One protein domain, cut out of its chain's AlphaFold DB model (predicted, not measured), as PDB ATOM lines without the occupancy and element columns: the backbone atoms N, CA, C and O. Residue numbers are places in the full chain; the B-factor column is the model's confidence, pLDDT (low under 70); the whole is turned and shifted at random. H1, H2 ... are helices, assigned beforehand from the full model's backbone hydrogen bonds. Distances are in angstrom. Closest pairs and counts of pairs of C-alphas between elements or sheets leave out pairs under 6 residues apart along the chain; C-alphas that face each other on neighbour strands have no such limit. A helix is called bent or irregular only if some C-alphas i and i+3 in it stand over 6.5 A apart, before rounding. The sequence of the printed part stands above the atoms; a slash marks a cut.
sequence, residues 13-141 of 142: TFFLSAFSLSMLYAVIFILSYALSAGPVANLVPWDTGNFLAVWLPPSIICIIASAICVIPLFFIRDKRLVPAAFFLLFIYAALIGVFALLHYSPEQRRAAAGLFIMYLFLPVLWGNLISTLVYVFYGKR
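AT A GLANCE: This is residues 13 to 141 of the 142 residues of an uncharacterized protein of Treponema primitia (strain ATCC BAA-887 / DSM 12427 / ZAS-2) (UniProt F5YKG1). The long bent helix H4 folds back along H3; its second arm, H4b, forms an up-and-down bundle with H2 and H3, and H1 crosses H3. The printed part has 129 residues with four named helices, H1 to H4 in chain order, all helix, compact, radius of gyration of the C-alphas 15.8 A, spans 46 by 35 by 22 A.

IN THESE COORDINATES: H4, residues 106 to 139, one helix by its hydrogen bonds, is bent: C-alphas 119 and 122 are 6.8 A apart. Its arms are H4a, 106 to 119, and H4b, 122 to 139, ending at C-alpha 139 (49.541, -37.683, -53.243). H3 is residues 81 to 103, 32.7 A; H2, 51 to 74, 35.2 A; H1, 13 to 43, 43.9 A from C-alpha 13 (46.884, -56.692, -45.583). H1 and H2 are only just irregular: C-alphas 35 and 38, and 54 and 57, are 6.9 A apart.

HOW THE PARTS SIT: H4b touches H2, closest C-alphas Ser 66 and Gly 127, 4.9 A. H3 touches H4b at a shallow tilt of 20 degrees, opposite ways, closest C-alphas Phe 86 and Asn 128, 5.5 A. H1 touches H3 with residues 14 to 26 alone, closest C-alphas Ser 22 and Ala 85, 4.5 A. Every O i to N i+4 pair is within hydrogen-bond range in H3, H4a and H4b; H1 has 25 of 27, H2 14 of 20.

THE WHOLE: The farthest C-alphas, Ser 105 and Arg 141, are 49.9 A apart. The printed part has no cut and no long link. pLDDT is under 70 at 37, 39 to 49 and 139 to 141.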
ATOM      1  N   THR A  13      46.062 -57.705 -46.241       78.19
ATOM      2  CA  THR A  13      46.884 -56.692 -45.583       78.19
ATOM      3  C   THR A  13      46.412 -55.250 -45.804       78.19
ATOM      4  O   THR A  13      46.409 -54.492 -44.847       78.19
ATOM      5  N   PHE A  14      45.979 -54.847 -47.007       83.44
ATOM      6  CA  PHE A  14      45.522 -53.468 -47.249       83.44
ATOM      7  C   PHE A  14      44.261 -53.154 -46.444       83.44
ATOM      8  O   PHE A  14      44.210 -52.152 -45.735       83.44
ATOM      9  N   PHE A  15      43.258 -54.033 -46.527       83.94
ATOM     10  CA  PHE A  15      41.994 -53.841 -45.822       83.94
ATOM     11  C   PHE A  15      42.194 -53.906 -44.307       83.94
ATOM     12  O   PHE A  15      41.679 -53.056 -43.590       83.94
ATOM     13  N   LEU A  16      43.007 -54.850 -43.823       86.94
ATOM     14  CA  LEU A  16      43.337 -54.965 -42.404       86.94
ATOM     15  C   LEU A  16      44.066 -53.720 -41.880       86.94
ATOM     16  O   LEU A  16      43.759 -53.236 -40.793       86.94
ATOM     17  N   SER A  17      45.009 -53.173 -42.649       87.62
ATOM     18  CA  SER A  17      45.716 -51.952 -42.267       87.62
ATOM     19  C   SER A  17      44.808 -50.722 -42.307       87.62
ATOM     20  O   SER A  17      44.862 -49.919 -41.379       87.62
ATOM     21  N   ALA A  18      43.939 -50.585 -43.315       89.12
ATOM     22  CA  ALA A  18      42.947 -49.509 -43.360       89.12
ATOM     23  C   ALA A  18      41.952 -49.613 -42.190       89.12
ATOM     24  O   ALA A  18      41.629 -48.608 -41.562       89.12
ATOM     25  N   PHE A  19      41.522 -50.831 -41.852       89.81
ATOM     26  CA  PHE A  19      40.652 -51.112 -40.714       89.81
ATOM     27  C   PHE A  19      41.314 -50.748 -39.381       89.81
ATOM     28  O   PHE A  19      40.747 -49.984 -38.602       89.81
ATOM     29  N   SER A  20      42.540 -51.216 -39.145       90.81
ATOM     30  CA  SER A  20      43.310 -50.878 -37.943       90.81
ATOM     31  C   SER A  20      43.516 -49.365 -37.812       90.81
ATOM     32  O   SER A  20      43.288 -48.785 -36.750       90.81
ATOM     33  N   LEU A  21      43.845 -48.695 -38.920       90.69
ATOM     34  CA  LEU A  21      44.020 -47.249 -38.933       90.69
ATOM     35  C   LEU A  21      42.701 -46.499 -38.685       90.69
ATOM     36  O   LEU A  21      42.699 -45.508 -37.962       90.69
ATOM     37  N   SER A  22      41.570 -47.001 -39.195       91.88
ATOM     38  CA  SER A  22      40.245 -46.426 -38.914       91.88
ATOM     39  C   SER A  22      39.882 -46.503 -37.427       91.88
ATOM     40  O   SER A  22      39.336 -45.545 -36.883       91.88
ATOM     41  N   MET A  23      40.251 -47.594 -36.743       90.69
ATOM     42  CA  MET A  23      40.059 -47.730 -35.297       90.69
ATOM     43  C   MET A  23      40.951 -46.764 -34.519       90.69
ATOM     44  O   MET A  23      40.482 -46.112 -33.587       90.69
ATOM     45  N   LEU A  24      42.215 -46.612 -34.925       91.62
ATOM     46  CA  LEU A  24      43.110 -45.622 -34.325       91.62
ATOM     47  C   LEU A  24      42.555 -44.201 -34.485       91.62
ATOM     48  O   LEU A  24      42.552 -43.434 -33.526       91.62
ATOM     49  N   TYR A  25      42.041 -43.856 -35.668       90.31
ATOM     50  CA  TYR A  25      41.416 -42.557 -35.906       90.31
ATOM     51  C   TYR A  25      40.177 -42.352 -35.035       90.31
ATOM     52  O   TYR A  25      40.035 -41.287 -34.440       90.31
ATOM     53  N   ALA A  26      39.320 -43.369 -34.886       88.88
ATOM     54  CA  ALA A  26      38.180 -43.305 -33.973       88.88
ATOM     55  C   ALA A  26      38.626 -42.991 -32.535       88.88
ATOM     56  O   ALA A  26      38.069 -42.096 -31.904       88.88
ATOM     57  N   VAL A  27      39.671 -43.666 -32.042       89.69
ATOM     58  CA  VAL A  27      40.241 -43.409 -30.710       89.69
ATOM     59  C   VAL A  27      40.773 -41.981 -30.597       89.69
ATOM     60  O   VAL A  27      40.481 -41.313 -29.609       89.69
ATOM     61  N   ILE A  28      41.496 -41.483 -31.606       90.25
ATOM     62  CA  ILE A  28      41.991 -40.099 -31.622       90.25
ATOM     63  C   ILE A  28      40.823 -39.116 -31.518       90.25
ATOM     64  O   ILE A  28      40.865 -38.232 -30.669       90.25
ATOM     65  N   PHE A  29      39.760 -39.286 -32.309       86.75
ATOM     66  CA  PHE A  29      38.597 -38.399 -32.245       86.75
ATOM     67  C   PHE A  29      37.885 -38.456 -30.892       86.75
ATOM     68  O   PHE A  29      37.566 -37.406 -30.335       86.75
ATOM     69  N   ILE A  30      37.675 -39.653 -30.334       84.50
ATOM     70  CA  ILE A  30      37.053 -39.819 -29.014       84.50
ATOM     71  C   ILE A  30      37.895 -39.128 -27.936       84.50
ATOM     72  O   ILE A  30      37.348 -38.384 -27.125       84.50
ATOM     73  N   LEU A  31      39.218 -39.321 -27.947       86.44
ATOM     74  CA  LEU A  31      40.128 -38.693 -26.989       86.44
ATOM     75  C   LEU A  31      40.189 -37.175 -27.161       86.44
ATOM     76  O   LEU A  31      40.134 -36.454 -26.168       86.44
ATOM     77  N   SER A  32      40.257 -36.674 -28.398       86.88
ATOM     78  CA  SER A  32      40.221 -35.235 -28.674       86.88
ATOM     79  C   SER A  32      38.946 -34.604 -28.125       86.88
ATOM     80  O   SER A  32      39.018 -33.580 -27.454       86.88
ATOM     81  N   TYR A  33      37.788 -35.239 -28.315       79.31
ATOM     82  CA  TYR A  33      36.551 -34.749 -27.714       79.31
ATOM     83  C   TYR A  33      36.539 -34.870 -26.191       79.31
ATOM     84  O   TYR A  33      36.163 -33.913 -25.525       79.31
ATOM     85  N   ALA A  34      36.963 -35.997 -25.618       82.56
ATOM     86  CA  ALA A  34      36.961 -36.193 -24.167       82.56
ATOM     87  C   ALA A  34      37.853 -35.172 -23.438       82.56
ATOM     88  O   ALA A  34      37.476 -34.662 -22.385       82.56
ATOM     89  N   LEU A  35      39.009 -34.838 -24.019       83.62
ATOM     90  CA  LEU A  35      39.955 -33.878 -23.448       83.62
ATOM     91  C   LEU A  35      39.541 -32.422 -23.700       83.62
ATOM     92  O   LEU A  35      39.774 -31.563 -22.852       83.62
ATOM     93  N   SER A  36      38.938 -32.124 -24.854       77.00
ATOM     94  CA  SER A  36      38.593 -30.751 -25.240       77.00
ATOM     95  C   SER A  36      37.165 -30.333 -24.880       77.00
ATOM     96  O   SER A  36      36.907 -29.133 -24.835       77.00
ATOM     97  N   ALA A  37      36.251 -31.259 -24.567       69.50
ATOM     98  CA  ALA A  37      34.856 -30.933 -24.256       69.50
ATOM     99  C   ALA A  37      34.709 -30.010 -23.035       69.50
ATOM    100  O   ALA A  37      33.958 -29.042 -23.096       69.50
ATOM    101  N   GLY A  38      35.452 -30.261 -21.951       70.81
ATOM    102  CA  GLY A  38      35.412 -29.427 -20.741       70.81
ATOM    103  C   GLY A  38      35.901 -27.989 -20.978       70.81
ATOM    104  O   GLY A  38      35.149 -27.045 -20.734       70.81
ATOM    105  N   PRO A  39      37.128 -27.790 -21.496       68.12
ATOM    106  CA  PRO A  39      37.654 -26.460 -21.804       68.12
ATOM    107  C   PRO A  39      36.784 -25.683 -22.794       68.12
ATOM    108  O   PRO A  39      36.544 -24.493 -22.608       68.12
ATOM    109  N   VAL A  40      36.281 -26.356 -23.830       65.50
ATOM    110  CA  VAL A  40      35.446 -25.722 -24.853       65.50
ATOM    111  C   VAL A  40      34.082 -25.322 -24.298       65.50
ATOM    112  O   VAL A  40      33.598 -24.239 -24.625       65.50
ATOM    113  N   ALA A  41      33.498 -26.124 -23.405       64.88
ATOM    114  CA  ALA A  41      32.228 -25.783 -22.780       64.88
ATOM    115  C   ALA A  41      32.305 -24.563 -21.851       64.88
ATOM    116  O   ALA A  41      31.316 -23.850 -21.710       64.88
ATOM    117  N   ASN A  42      33.475 -24.293 -21.268       65.75
ATOM    118  CA  ASN A  42      33.698 -23.111 -20.432       65.75
ATOM    119  C   ASN A  42      33.950 -21.833 -21.250       65.75
ATOM    120  O   ASN A  42      33.721 -20.735 -20.754       65.75
ATOM    121  N   LEU A  43      34.446 -21.967 -22.484       63.50
ATOM    122  CA  LEU A  43      34.799 -20.834 -23.348       63.50
ATOM    123  C   LEU A  43      33.657 -20.397 -24.271       63.50
ATOM    124  O   LEU A  43      33.654 -19.254 -24.725       63.50
ATOM    125  N   VAL A  44      32.704 -21.286 -24.569       58.66
ATOM    126  CA  VAL A  44      31.606 -21.008 -25.501       58.66
ATOM    127  C   VAL A  44      30.267 -21.347 -24.840       58.66
ATOM    128  O   VAL A  44      29.955 -22.527 -24.682       58.66
ATOM    129  N   PRO A  45      29.463 -20.342 -24.438       57.84
ATOM    130  CA  PRO A  45      28.152 -20.591 -23.857       57.84
ATOM    131  C   PRO A  45      27.233 -21.255 -24.890       57.84
ATOM    132  O   PRO A  45      26.991 -20.720 -25.971       57.84
ATOM    133  N   TRP A  46      26.700 -22.424 -24.533       55.16
ATOM    134  CA  TRP A  46      25.875 -23.287 -25.392       55.16
ATOM    135  C   TRP A  46      24.463 -22.730 -25.657       55.16
ATOM    136  O   TRP A  46      23.700 -23.321 -26.416       55.16
ATOM    137  N   ASP A  47      24.126 -21.588 -25.052       55.59
ATOM    138  CA  ASP A  47      22.749 -21.112 -24.877       55.59
ATOM    139  C   ASP A  47      22.349 -19.944 -25.794       55.59
ATOM    140  O   ASP A  47      21.325 -19.299 -25.597       55.59
ATOM    141  N   THR A  48      23.143 -19.622 -26.820       57.84
ATOM    142  CA  THR A  48      22.884 -18.405 -27.618       57.84
ATOM    143  C   THR A  48      21.903 -18.599 -28.782       57.84
ATOM    144  O   THR A  48      21.666 -17.652 -29.526       57.84
ATOM    145  N   GLY A  49      21.365 -19.804 -29.019       62.47
ATOM    146  CA  GLY A  49      20.485 -20.085 -30.172       62.47
ATOM    147  C   GLY A  49      21.125 -19.825 -31.550       62.47
ATOM    148  O   GLY A  49      20.468 -19.940 -32.583       62.47
ATOM    149  N   ASN A  50      22.415 -19.477 -31.580       73.25
ATOM    150  CA  ASN A  50      23.150 -19.089 -32.769       73.25
ATOM    151  C   ASN A  50      23.845 -20.319 -33.359       73.25
ATOM    152  O   ASN A  50      24.664 -20.958 -32.695       73.25
ATOM    153  N   PHE A  51      23.539 -20.629 -34.620       70.50
ATOM    154  CA  PHE A  51      24.099 -21.768 -35.351       70.50
ATOM    155  C   PHE A  51      25.634 -21.813 -35.261       70.50
ATOM    156  O   PHE A  51      26.218 -22.862 -35.019       70.50
ATOM    157  N   LEU A  52      26.313 -20.668 -35.357       70.75
ATOM    158  CA  LEU A  52      27.774 -20.638 -35.271       70.75
ATOM    159  C   LEU A  52      28.307 -21.042 -33.889       70.75
ATOM    160  O   LEU A  52      29.306 -21.748 -33.820       70.75
ATOM    161  N   ALA A  53      27.638 -20.667 -32.799       70.69
ATOM    162  CA  ALA A  53      28.089 -21.001 -31.446       70.69
ATOM    163  C   ALA A  53      27.991 -22.509 -31.149       70.69
ATOM    164  O   ALA A  53      28.817 -23.046 -30.418       70.69
ATOM    165  N   VAL A  54      27.024 -23.200 -31.762       72.56
ATOM    166  CA  VAL A  54      26.804 -24.645 -31.572       72.56
ATOM    167  C   VAL A  54      27.752 -25.489 -32.432       72.56
ATOM    168  O   VAL A  54      28.225 -26.534 -31.992       72.56
ATOM    169  N   TRP A  55      28.052 -25.048 -33.657       76.00
ATOM    170  CA  TRP A  55      28.797 -25.859 -34.631       76.00
ATOM    171  C   TRP A  55      30.294 -25.536 -34.707       76.00
ATOM    172  O   TRP A  55      31.089 -26.415 -35.054       76.00
ATOM    173  N   LEU A  56      30.706 -24.304 -34.390       80.12
ATOM    174  CA  LEU A  56      32.099 -23.864 -34.524       80.12
ATOM    175  C   LEU A  56      33.052 -24.582 -33.552       80.12
ATOM    176  O   LEU A  56      34.070 -25.099 -34.018       80.12
ATOM    177  N   PRO A  57      32.753 -24.689 -32.243       79.56
ATOM    178  CA  PRO A  57      33.686 -25.314 -31.310       79.56
ATOM    179  C   PRO A  57      33.985 -26.799 -31.596       79.56
ATOM    180  O   PRO A  57      35.167 -27.154 -31.669       79.56
ATOM    181  N   PRO A  58      32.984 -27.674 -31.840       78.81
ATOM    182  CA  PRO A  58      33.256 -29.065 -32.189       78.81
ATOM    183  C   PRO A  58      33.937 -29.190 -33.564       78.81
ATOM    184  O   PRO A  58      34.780 -30.065 -33.759       78.81
ATOM    185  N   SER A  59      33.679 -28.264 -34.498       82.12
ATOM    186  CA  SER A  59      34.378 -28.240 -35.793       82.12
ATOM    187  C   SER A  59      35.877 -27.985 -35.642       82.12
ATOM    188  O   SER A  59      36.670 -28.667 -36.286       82.12
ATOM    189  N   ILE A  60      36.286 -27.061 -34.768       83.94
ATOM    190  CA  ILE A  60      37.709 -26.771 -34.526       83.94
ATOM    191  C   ILE A  60      38.425 -28.004 -33.961       83.94
ATOM    192  O   ILE A  60      39.492 -28.370 -34.457       83.94
ATOM    193  N   ILE A  61      37.817 -28.688 -32.983       85.56
ATOM    194  CA  ILE A  61      38.363 -29.934 -32.420       85.56
ATOM    195  C   ILE A  61      38.540 -30.978 -33.531       85.56
ATOM    196  O   ILE A  61      39.611 -31.573 -33.663       85.56
ATOM    197  N   CYS A  62      37.518 -31.168 -34.372       87.00
ATOM    198  CA  CYS A  62      37.575 -32.112 -35.485       87.00
ATOM    199  C   CYS A  62      38.658 -31.771 -36.503       87.00
ATOM    200  O   CYS A  62      39.316 -32.684 -36.996       87.00
ATOM    201  N   ILE A  63      38.865 -30.493 -36.819       88.12
ATOM    202  CA  ILE A  63      39.908 -30.059 -37.754       88.12
ATOM    203  C   ILE A  63      41.292 -30.401 -37.194       88.12
ATOM    204  O   ILE A  63      42.106 -30.985 -37.908       88.12
ATOM    205  N   ILE A  64      41.544 -30.113 -35.913       88.44
ATOM    206  CA  ILE A  64      42.822 -30.419 -35.252       88.44
ATOM    207  C   ILE A  64      43.057 -31.934 -35.203       88.44
ATOM    208  O   ILE A  64      44.116 -32.414 -35.607       88.44
ATOM    209  N   ALA A  65      42.057 -32.708 -34.778       88.25
ATOM    210  CA  ALA A  65      42.144 -34.166 -34.738       88.25
ATOM    211  C   ALA A  65      42.363 -34.769 -36.137       88.25
ATOM    212  O   ALA A  65      43.190 -35.665 -36.315       88.25
ATOM    213  N   SER A  66      41.688 -34.231 -37.157       88.69
ATOM    214  CA  SER A  66      41.874 -34.638 -38.553       88.69
ATOM    215  C   SER A  66      43.282 -34.321 -39.049       88.69
ATOM    216  O   SER A  66      43.878 -35.154 -39.726       88.69
ATOM    217  N   ALA A  67      43.843 -33.165 -38.676       88.62
ATOM    218  CA  ALA A  67      45.217 -32.790 -39.003       88.62
ATOM    219  C   ALA A  67      46.232 -33.797 -38.433       88.62
ATOM    220  O   ALA A  67      47.161 -34.190 -39.133       88.62
ATOM    221  N   ILE A  68      46.015 -34.282 -37.205       88.75
ATOM    222  CA  ILE A  68      46.829 -35.348 -36.599       88.75
ATOM    223  C   ILE A  68      46.662 -36.661 -37.375       88.75
ATOM    224  O   ILE A  68      47.642 -37.328 -37.708       88.75
ATOM    225  N   CYS A  69      45.424 -37.020 -37.718       88.56
ATOM    226  CA  CYS A  69      45.115 -38.262 -38.422       88.56
ATOM    227  C   CYS A  69      45.671 -38.310 -39.856       88.56
ATOM    228  O   CYS A  69      45.893 -39.405 -40.366       88.56
ATOM    229  N   VAL A  70      45.940 -37.172 -40.510       88.81
ATOM    230  CA  VAL A  70      46.560 -37.141 -41.851       88.81
ATOM    231  C   VAL A  70      48.090 -37.167 -41.835       88.81
ATOM    232  O   VAL A  70      48.686 -37.391 -42.885       88.81
ATOM    233  N   ILE A  71      48.746 -37.023 -40.675       87.50
ATOM    234  CA  ILE A  71      50.214 -37.133 -40.546       87.50
ATOM    235  C   ILE A  71      50.774 -38.423 -41.183       87.50
ATOM    236  O   ILE A  71      51.760 -38.338 -41.919       87.50
ATOM    237  N   PRO A  72      50.162 -39.613 -41.002       83.38
ATOM    238  CA  PRO A  72      50.636 -40.845 -41.629       83.38
ATOM    239  C   PRO A  72      50.708 -40.791 -43.163       83.38
ATOM    240  O   PRO A  72      51.480 -41.544 -43.751       83.38
ATOM    241  N   LEU A  73      49.979 -39.884 -43.828       82.69
ATOM    242  CA  LEU A  73      50.027 -39.701 -45.286       82.69
ATOM    243  C   LEU A  73      51.432 -39.310 -45.778       82.69
ATOM    244  O   LEU A  73      51.796 -39.632 -46.907       82.69
ATOM    245  N   PHE A  74      52.233 -38.664 -44.925       81.44
ATOM    246  CA  PHE A  74      53.611 -38.278 -45.236       81.44
ATOM    247  C   PHE A  74      54.629 -39.410 -45.033       81.44
ATOM    248  O   PHE A  74      55.710 -39.354 -45.614       81.44
ATOM    249  N   PHE A  75      54.292 -40.440 -44.251       83.12
ATOM    250  CA  PHE A  75      55.215 -41.523 -43.884       83.12
ATOM    251  C   PHE A  75      54.882 -42.865 -44.554       83.12
ATOM    252  O   PHE A  75      55.770 -43.690 -44.766       83.12
ATOM    253  N   ILE A  76      53.613 -43.110 -44.892       82.00
ATOM    254  CA  ILE A  76      53.164 -44.383 -45.465       82.00
ATOM    255  C   ILE A  76      53.422 -44.413 -46.976       82.00
ATOM    256  O   ILE A  76      53.060 -43.501 -47.717       82.00
ATOM    257  N   ARG A  77      53.992 -45.530 -47.448       78.62
ATOM    258  CA  ARG A  77      54.283 -45.776 -48.870       78.62
ATOM    259  C   ARG A  77      53.021 -45.825 -49.739       78.62
ATOM    260  O   ARG A  77      53.026 -45.304 -50.849       78.62
ATOM    261  N   ASP A  78      51.950 -46.443 -49.241       82.38
ATOM    262  CA  ASP A  78      50.632 -46.422 -49.882       82.38
ATOM    263  C   ASP A  78      49.740 -45.318 -49.293       82.38
ATOM    264  O   ASP A  78      49.037 -45.502 -48.296       82.38
ATOM    265  N   LYS A  79      49.745 -44.156 -49.950       80.75
ATOM    266  CA  LYS A  79      48.976 -42.974 -49.535       80.75
ATOM    267  C   LYS A  79      47.455 -43.165 -49.613       80.75
ATOM    268  O   LYS A  79      46.727 -42.343 -49.064       80.75
ATOM    269  N   ARG A  80      46.953 -44.219 -50.275       83.94
ATOM    270  CA  ARG A  80      45.506 -44.511 -50.376       83.94
ATOM    271  C   ARG A  80      44.925 -45.062 -49.078       83.94
ATOM    272  O   ARG A  80      43.711 -45.068 -48.901       83.94
ATOM    273  N   LEU A  81      45.787 -45.511 -48.175       86.31
ATOM    274  CA  LEU A  81      45.390 -46.139 -46.924       86.31
ATOM    275  C   LEU A  81      44.714 -45.145 -45.966       86.31
ATOM    276  O   LEU A  81      43.739 -45.495 -45.308       86.31
ATOM    277  N   VAL A  82      45.170 -43.889 -45.958       86.88
ATOM    278  CA  VAL A  82      44.605 -42.802 -45.140       86.88
ATOM    279  C   VAL A  82      43.163 -42.452 -45.555       86.88
ATOM    280  O   VAL A  82      42.276 -42.568 -44.709       86.88
ATOM    281  N   PRO A  83      42.857 -42.115 -46.829       87.06
ATOM    282  CA  PRO A  83      41.475 -41.871 -47.240       87.06
ATOM    283  C   PRO A  83      40.597 -43.127 -47.133       87.06
ATOM    284  O   PRO A  83      39.421 -43.012 -46.805       87.06
ATOM    285  N   ALA A  84      41.148 -44.332 -47.328       88.75
ATOM    286  CA  ALA A  84      40.403 -45.572 -47.100       88.75
ATOM    287  C   ALA A  84      40.000 -45.758 -45.624       88.75
ATOM    288  O   ALA A  84      38.880 -46.177 -45.341       88.75
ATOM    289  N   ALA A  85      40.875 -45.409 -44.677       90.12
ATOM    290  CA  ALA A  85      40.567 -45.451 -43.249       90.12
ATOM    291  C   ALA A  85      39.487 -44.424 -42.851       90.12
ATOM    292  O   ALA A  85      38.583 -44.747 -42.081       90.12
ATOM    293  N   PHE A  86      39.518 -43.214 -43.421       89.69
ATOM    294  CA  PHE A  86      38.449 -42.222 -43.231       89.69
ATOM    295  C   PHE A  86      37.117 -42.636 -43.869       89.69
ATOM    296  O   PHE A  86      36.051 -42.364 -43.312       89.69
ATOM    297  N   PHE A  87      37.162 -43.347 -44.993       90.44
ATOM    298  CA  PHE A  87      35.967 -43.922 -45.600       90.44
ATOM    299  C   PHE A  87      35.353 -45.027 -44.724       90.44
ATOM    300  O   PHE A  87      34.134 -45.102 -44.583       90.44
ATOM    301  N   LEU A  88      36.174 -45.846 -44.058       90.81
ATOM    302  CA  LEU A  88      35.678 -46.815 -43.075       90.81
ATOM    303  C   LEU A  88      35.009 -46.133 -41.875       90.81
ATOM    304  O   LEU A  88      33.957 -46.590 -41.435       90.81
ATOM    305  N   LEU A  89      35.541 -45.001 -41.400       90.00
ATOM    306  CA  LEU A  89      34.865 -44.193 -40.376       90.00
ATOM    307  C   LEU A  89      33.484 -43.702 -40.836       90.00
ATOM    308  O   LEU A  89      32.536 -43.736 -40.053       90.00
ATOM    309  N   PHE A  90      33.351 -43.287 -42.102       90.19
ATOM    310  CA  PHE A  90      32.048 -42.941 -42.678       90.19
ATOM    311  C   PHE A  90      31.084 -44.132 -42.641       90.19
ATOM    312  O   PHE A  90      29.930 -43.969 -42.248       90.19
ATOM    313  N   ILE A  91      31.559 -45.332 -42.986       91.56
ATOM    314  CA  ILE A  91      30.749 -46.554 -42.918       91.56
ATOM    315  C   ILE A  91      30.295 -46.827 -41.480       91.56
ATOM    316  O   ILE A  91      29.117 -47.106 -41.267       91.56
ATOM    317  N   TYR A  92      31.178 -46.707 -40.483       89.38
ATOM    318  CA  TYR A  92      30.794 -46.896 -39.079       89.38
ATOM    319  C   TYR A  92      29.726 -45.896 -38.643       89.38
ATOM    320  O   TYR A  92      28.733 -46.290 -38.033       89.38
ATOM    321  N   ALA A  93      29.881 -44.621 -39.007       88.75
ATOM    322  CA  ALA A  93      28.874 -43.607 -38.726       88.75
ATOM    323  C   ALA A  93      27.541 -43.923 -39.416       88.75
ATOM    324  O   ALA A  93      26.500 -43.889 -38.768       88.75
ATOM    325  N   ALA A  94      27.546 -44.311 -40.691       89.75
ATOM    326  CA  ALA A  94      26.324 -44.693 -41.392       89.75
ATOM    327  C   ALA A  94      25.614 -45.876 -40.708       89.75
ATOM    328  O   ALA A  94      24.408 -45.817 -40.477       89.75
ATOM    329  N   LEU A  95      26.359 -46.916 -40.320       91.00
ATOM    330  CA  LEU A  95      25.813 -48.091 -39.634       91.00
ATOM    331  C   LEU A  95      25.221 -47.741 -38.264       91.00
ATOM    332  O   LEU A  95      24.110 -48.167 -37.957       91.00
ATOM    333  N   ILE A  96      25.920 -46.928 -37.465       88.06
ATOM    334  CA  ILE A  96      25.425 -46.458 -36.161       88.06
ATOM    335  C   ILE A  96      24.168 -45.598 -36.340       88.06
ATOM    336  O   ILE A  96      23.202 -45.754 -35.592       88.06
ATOM    337  N   GLY A  97      24.147 -44.724 -37.349       87.25
ATOM    338  CA  GLY A  97      22.990 -43.889 -37.670       87.25
ATOM    339  C   GLY A  97      21.767 -44.720 -38.056       87.25
ATOM    340  O   GLY A  97      20.686 -44.519 -37.507       87.25
ATOM    341  N   VAL A  98      21.940 -45.707 -38.941       90.25
ATOM    342  CA  VAL A  98      20.872 -46.646 -39.323       90.25
ATOM    343  C   VAL A  98      20.393 -47.446 -38.113       90.25
ATOM    344  O   VAL A  98      19.189 -47.547 -37.890       90.25
ATOM    345  N   PHE A  99      21.309 -47.961 -37.291       89.94
ATOM    346  CA  PHE A  99      20.957 -48.699 -36.080       89.94
ATOM    347  C   PHE A  99      20.111 -47.850 -35.119       89.94
ATOM    348  O   PHE A  99      19.069 -48.304 -34.649       89.94
ATOM    349  N   ALA A 100      20.497 -46.592 -34.887       88.12
ATOM    350  CA  ALA A 100      19.729 -45.669 -34.055       88.12
ATOM    351  C   ALA A 100      18.334 -45.380 -34.643       88.12
ATOM    352  O   ALA A 100      17.348 -45.338 -33.907       88.12
ATOM    353  N   LEU A 101      18.215 -45.233 -35.966       87.69
ATOM    354  CA  LEU A 101      16.922 -45.023 -36.627       87.69
ATOM    355  C   LEU A 101      15.992 -46.237 -36.531       87.69
ATOM    356  O   LEU A 101      14.779 -46.056 -36.464       87.69
ATOM    357  N   LEU A 102      16.537 -47.453 -36.521       90.75
ATOM    358  CA  LEU A 102      15.744 -48.682 -36.462       90.75
ATOM    359  C   LEU A 102      15.367 -49.075 -35.028       90.75
ATOM    360  O   LEU A 102      14.247 -49.526 -34.804       90.75
ATOM    361  N   HIS A 103      16.268 -48.885 -34.061       90.38
ATOM    362  CA  HIS A 103      16.118 -49.463 -32.721       90.38
ATOM    363  C   HIS A 103      15.790 -48.461 -31.611       90.38
ATOM    364  O   HIS A 103      15.301 -48.878 -30.564       90.38
ATOM    365  N   TYR A 104      16.042 -47.161 -31.788       90.50
ATOM    366  CA  TYR A 104      15.797 -46.191 -30.714       90.50
ATOM    367  C   TYR A 104      14.373 -45.644 -30.757       90.50
ATOM    368  O   TYR A 104      13.806 -45.422 -31.832       90.50
ATOM    369  N   SER A 105      13.812 -45.379 -29.577       90.19
ATOM    370  CA  SER A 105      12.559 -44.631 -29.428       90.19
ATOM    371  C   SER A 105      12.718 -43.172 -29.898       90.19
ATOM    372  O   SER A 105      13.842 -42.666 -29.968       90.19
ATOM    373  N   PRO A 106      11.626 -42.449 -30.213       85.62
ATOM    374  CA  PRO A 106      11.699 -41.063 -30.685       85.62
ATOM    375  C   PRO A 106      12.484 -40.118 -29.761       85.62
ATOM    376  O   PRO A 106      13.188 -39.232 -30.245       85.62
ATOM    377  N   GLU A 107      12.415 -40.322 -28.446       84.19
ATOM    378  CA  GLU A 107      13.162 -39.525 -27.466       84.19
ATOM    379  C   GLU A 107      14.655 -39.866 -27.467       84.19
ATOM    380  O   GLU A 107      15.502 -38.978 -27.571       84.19
ATOM    381  N   GLN A 108      14.988 -41.160 -27.467       83.56
ATOM    382  CA  GLN A 108      16.371 -41.633 -27.567       83.56
ATOM    383  C   GLN A 108      17.028 -41.211 -28.886       83.56
ATOM    384  O   GLN A 108      18.221 -40.919 -28.906       83.56
ATOM    385  N   ARG A 109      16.266 -41.107 -29.985       84.38
ATOM    386  CA  ARG A 109      16.767 -40.605 -31.275       84.38
ATOM    387  C   ARG A 109      17.221 -39.151 -31.202       84.38
ATOM    388  O   ARG A 109      18.214 -38.817 -31.834       84.38
ATOM    389  N   ARG A 110      16.541 -38.291 -30.435       79.19
ATOM    390  CA  ARG A 110      16.947 -36.882 -30.277       79.19
ATOM    391  C   ARG A 110      18.273 -36.766 -29.531       79.19
ATOM    392  O   ARG A 110      19.170 -36.066 -29.995       79.19
ATOM    393  N   ALA A 111      18.421 -37.502 -28.430       78.19
ATOM    394  CA  ALA A 111      19.679 -37.555 -27.686       78.19
ATOM    395  C   ALA A 111      20.811 -38.166 -28.533       78.19
ATOM    396  O   ALA A 111      21.908 -37.611 -28.618       78.19
ATOM    397  N   ALA A 112      20.523 -39.266 -29.233       82.50
ATOM    398  CA  ALA A 112      21.471 -39.918 -30.126       82.50
ATOM    399  C   ALA A 112      21.876 -39.026 -31.305       82.50
ATOM    400  O   ALA A 112      23.036 -39.051 -31.685       82.50
ATOM    401  N   ALA A 113      20.971 -38.211 -31.857       78.81
ATOM    402  CA  ALA A 113      21.286 -37.283 -32.940       78.81
ATOM    403  C   ALA A 113      22.302 -36.214 -32.509       78.81
ATOM    404  O   ALA A 113      23.214 -35.905 -33.272       78.81
ATOM    405  N   GLY A 114      22.198 -35.695 -31.280       74.25
ATOM    406  CA  GLY A 114      23.185 -34.757 -30.735       74.25
ATOM    407  C   GLY A 114      24.576 -35.386 -30.631       74.25
ATOM    408  O   GLY A 114      25.550 -34.840 -31.152       74.25
ATOM    409  N   LEU A 115      24.652 -36.586 -30.044       77.31
ATOM    410  CA  LEU A 115      25.900 -37.348 -29.955       77.31
ATOM    411  C   LEU A 115      26.437 -37.726 -31.338       77.31
ATOM    412  O   LEU A 115      27.636 -37.654 -31.586       77.31
ATOM    413  N   PHE A 116      25.553 -38.092 -32.261       82.31
ATOM    414  CA  PHE A 116      25.913 -38.446 -33.622       82.31
ATOM    415  C   PHE A 116      26.545 -37.268 -34.353       82.31
ATOM    416  O   PHE A 116      27.591 -37.420 -34.976       82.31
ATOM    417  N   ILE A 117      25.944 -36.082 -34.253       75.75
ATOM    418  CA  ILE A 117      26.472 -34.882 -34.897       75.75
ATOM    419  C   ILE A 117      27.873 -34.576 -34.360       75.75
ATOM    420  O   ILE A 117      28.814 -34.454 -35.144       75.75
ATOM    421  N   MET A 118      28.026 -34.527 -33.035       70.06
ATOM    422  CA  MET A 118      29.283 -34.133 -32.395       70.06
ATOM    423  C   MET A 118      30.389 -35.179 -32.574       70.06
ATOM    424  O   MET A 118      31.477 -34.857 -33.039       70.06
ATOM    425  N   TYR A 119      30.117 -36.441 -32.243       71.62
ATOM    426  CA  TYR A 119      31.154 -37.469 -32.123       71.62
ATOM    427  C   TYR A 119      31.375 -38.296 -33.390       71.62
ATOM    428  O   TYR A 119      32.379 -38.998 -33.477       71.62
ATOM    429  N   LEU A 120      30.464 -38.246 -34.367       80.31
ATOM    430  CA  LEU A 120      30.536 -39.090 -35.566       80.31
ATOM    431  C   LEU A 120      30.494 -38.266 -36.852       80.31
ATOM    432  O   LEU A 120      31.415 -38.353 -37.660       80.31
ATOM    433  N   PHE A 121      29.481 -37.422 -37.040       83.00
ATOM    434  CA  PHE A 121      29.277 -36.694 -38.290       83.00
ATOM    435  C   PHE A 121      30.390 -35.677 -38.573       83.00
ATOM    436  O   PHE A 121      30.984 -35.725 -39.648       83.00
ATOM    437  N   LEU A 122      30.710 -34.786 -37.625       84.31
ATOM    438  CA  LEU A 122      31.763 -33.777 -37.819       84.31
ATOM    439  C   LEU A 122      33.155 -34.399 -38.041       84.31
ATOM    440  O   LEU A 122      33.833 -33.979 -38.984       84.31
ATOM    441  N   PRO A 123      33.590 -35.401 -37.247       82.56
ATOM    442  CA  PRO A 123      34.833 -36.133 -37.492       82.56
ATOM    443  C   PRO A 123      34.906 -36.763 -38.876       82.56
ATOM    444  O   PRO A 123      35.925 -36.668 -39.554       82.56
ATOM    445  N   VAL A 124      33.812 -37.385 -39.316       86.94
ATOM    446  CA  VAL A 124      33.737 -38.024 -40.627       86.94
ATOM    447  C   VAL A 124      33.786 -36.983 -41.738       86.94
ATOM    448  O   VAL A 124      34.539 -37.168 -42.691       86.94
ATOM    449  N   LEU A 125      33.038 -35.886 -41.615       88.62
ATOM    450  CA  LEU A 125      32.990 -34.820 -42.610       88.62
ATOM    451  C   LEU A 125      34.361 -34.153 -42.775       88.62
ATOM    452  O   LEU A 125      34.926 -34.166 -43.869       88.62
ATOM    453  N   TRP A 126      34.912 -33.604 -41.690       88.88
ATOM    454  CA  TRP A 126      36.198 -32.904 -41.721       88.88
ATOM    455  C   TRP A 126      37.357 -33.854 -42.000       88.88
ATOM    456  O   TRP A 126      38.238 -33.520 -42.789       88.88
ATOM    457  N   GLY A 127      37.323 -35.056 -41.431       86.12
ATOM    458  CA  GLY A 127      38.333 -36.082 -41.647       86.12
ATOM    459  C   GLY A 127      38.426 -36.519 -43.105       86.12
ATOM    460  O   GLY A 127      39.507 -36.471 -43.695       86.12
ATOM    461  N   ASN A 128      37.293 -36.869 -43.725       87.50
ATOM    462  CA  ASN A 128      37.270 -37.243 -45.140       87.50
ATOM    463  C   ASN A 128      37.639 -36.062 -46.041       87.50
ATOM    464  O   ASN A 128      38.397 -36.247 -46.994       87.50
ATOM    465  N   LEU A 129      37.158 -34.851 -45.737       90.25
ATOM    466  CA  LEU A 129      37.472 -33.658 -46.521       90.25
ATOM    467  C   LEU A 129      38.974 -33.345 -46.485       90.25
ATOM    468  O   LEU A 129      39.612 -33.279 -47.535       90.25
ATOM    469  N   ILE A 130      39.555 -33.207 -45.291       89.12
ATOM    470  CA  ILE A 130      40.972 -32.865 -45.102       89.12
ATOM    471  C   ILE A 130      41.861 -33.971 -45.673       89.12
ATOM    472  O   ILE A 130      42.780 -33.681 -46.438       89.12
ATOM    473  N   SER A 131      41.559 -35.240 -45.386       86.75
ATOM    474  CA  SER A 131      42.311 -36.366 -45.945       86.75
ATOM    475  C   SER A 131      42.283 -36.381 -47.467       86.75
ATOM    476  O   SER A 131      43.313 -36.647 -48.086       86.75
ATOM    477  N   THR A 132      41.125 -36.135 -48.078       85.75
ATOM    478  CA  THR A 132      40.989 -36.164 -49.537       85.75
ATOM    479  C   THR A 132      41.729 -34.994 -50.167       85.75
ATOM    480  O   THR A 132      42.472 -35.197 -51.124       85.75
ATOM    481  N   LEU A 133      41.597 -33.787 -49.612       87.88
ATOM    482  CA  LEU A 133      42.317 -32.607 -50.093       87.88
ATOM    483  C   LEU A 133      43.831 -32.824 -50.021       87.88
ATOM    484  O   LEU A 133      44.517 -32.697 -51.035       87.88
ATOM    485  N   VAL A 134      44.353 -33.231 -48.862       86.12
ATOM    486  CA  VAL A 134      45.788 -33.495 -48.684       86.12
ATOM    487  C   VAL A 134      46.258 -34.603 -49.632       86.12
ATOM    488  O   VAL A 134      47.297 -34.455 -50.276       86.12
ATOM    489  N   TYR A 135      45.480 -35.676 -49.801       84.25
ATOM    490  CA  TYR A 135      45.789 -36.735 -50.763       84.25
ATOM    491  C   TYR A 135      45.827 -36.227 -52.212       84.25
ATOM    492  O   TYR A 135      46.737 -36.572 -52.961       84.25
ATOM    493  N   VAL A 136      44.887 -35.378 -52.628       85.81
ATOM    494  CA  VAL A 136      44.859 -34.834 -53.993       85.81
ATOM    495  C   VAL A 136      46.036 -33.886 -54.246       85.81
ATOM    496  O   VAL A 136      46.644 -33.964 -55.314       85.81
ATOM    497  N   PHE A 137      46.395 -33.037 -53.278       82.31
ATOM    498  CA  PHE A 137      47.482 -32.063 -53.430       82.31
ATOM    499  C   PHE A 137      48.886 -32.675 -53.280       82.31
ATOM    500  O   PHE A 137      49.779 -32.356 -54.066       82.31
ATOM    501  N   TYR A 138      49.094 -33.569 -52.307       73.94
ATOM    502  CA  TYR A 138      50.410 -34.152 -51.988       73.94
ATOM    503  C   TYR A 138      50.589 -35.595 -52.470       73.94
ATOM    504  O   TYR A 138      51.716 -36.078 -52.609       73.94
ATOM    505  N   GLY A 139      49.500 -36.318 -52.724       60.94
ATOM    506  CA  GLY A 139      49.541 -37.683 -53.243       60.94
ATOM    507  C   GLY A 139      49.811 -37.758 -54.744       60.94
ATOM    508  O   GLY A 139      50.387 -38.743 -55.181       60.94
ATOM    509  N   LYS A 140      49.473 -36.718 -55.522       55.72
ATOM    510  CA  LYS A 140      49.741 -36.663 -56.974       55.72
ATOM    511  C   LYS A 140      51.166 -36.229 -57.355       55.72
ATOM    512  O   LYS A 140      51.512 -36.301 -58.527       55.72
ATOM    513  N   ARG A 141      51.975 -35.739 -56.406       51.03
ATOM    514  CA  ARG A 141      53.336 -35.212 -56.660       51.03
ATOM    515  C   ARG A 141      54.466 -36.250 -56.535       51.03
ATOM    516  O   ARG A 141      55.623 -35.882 -56.702       51.03
TER     517      ARG A 141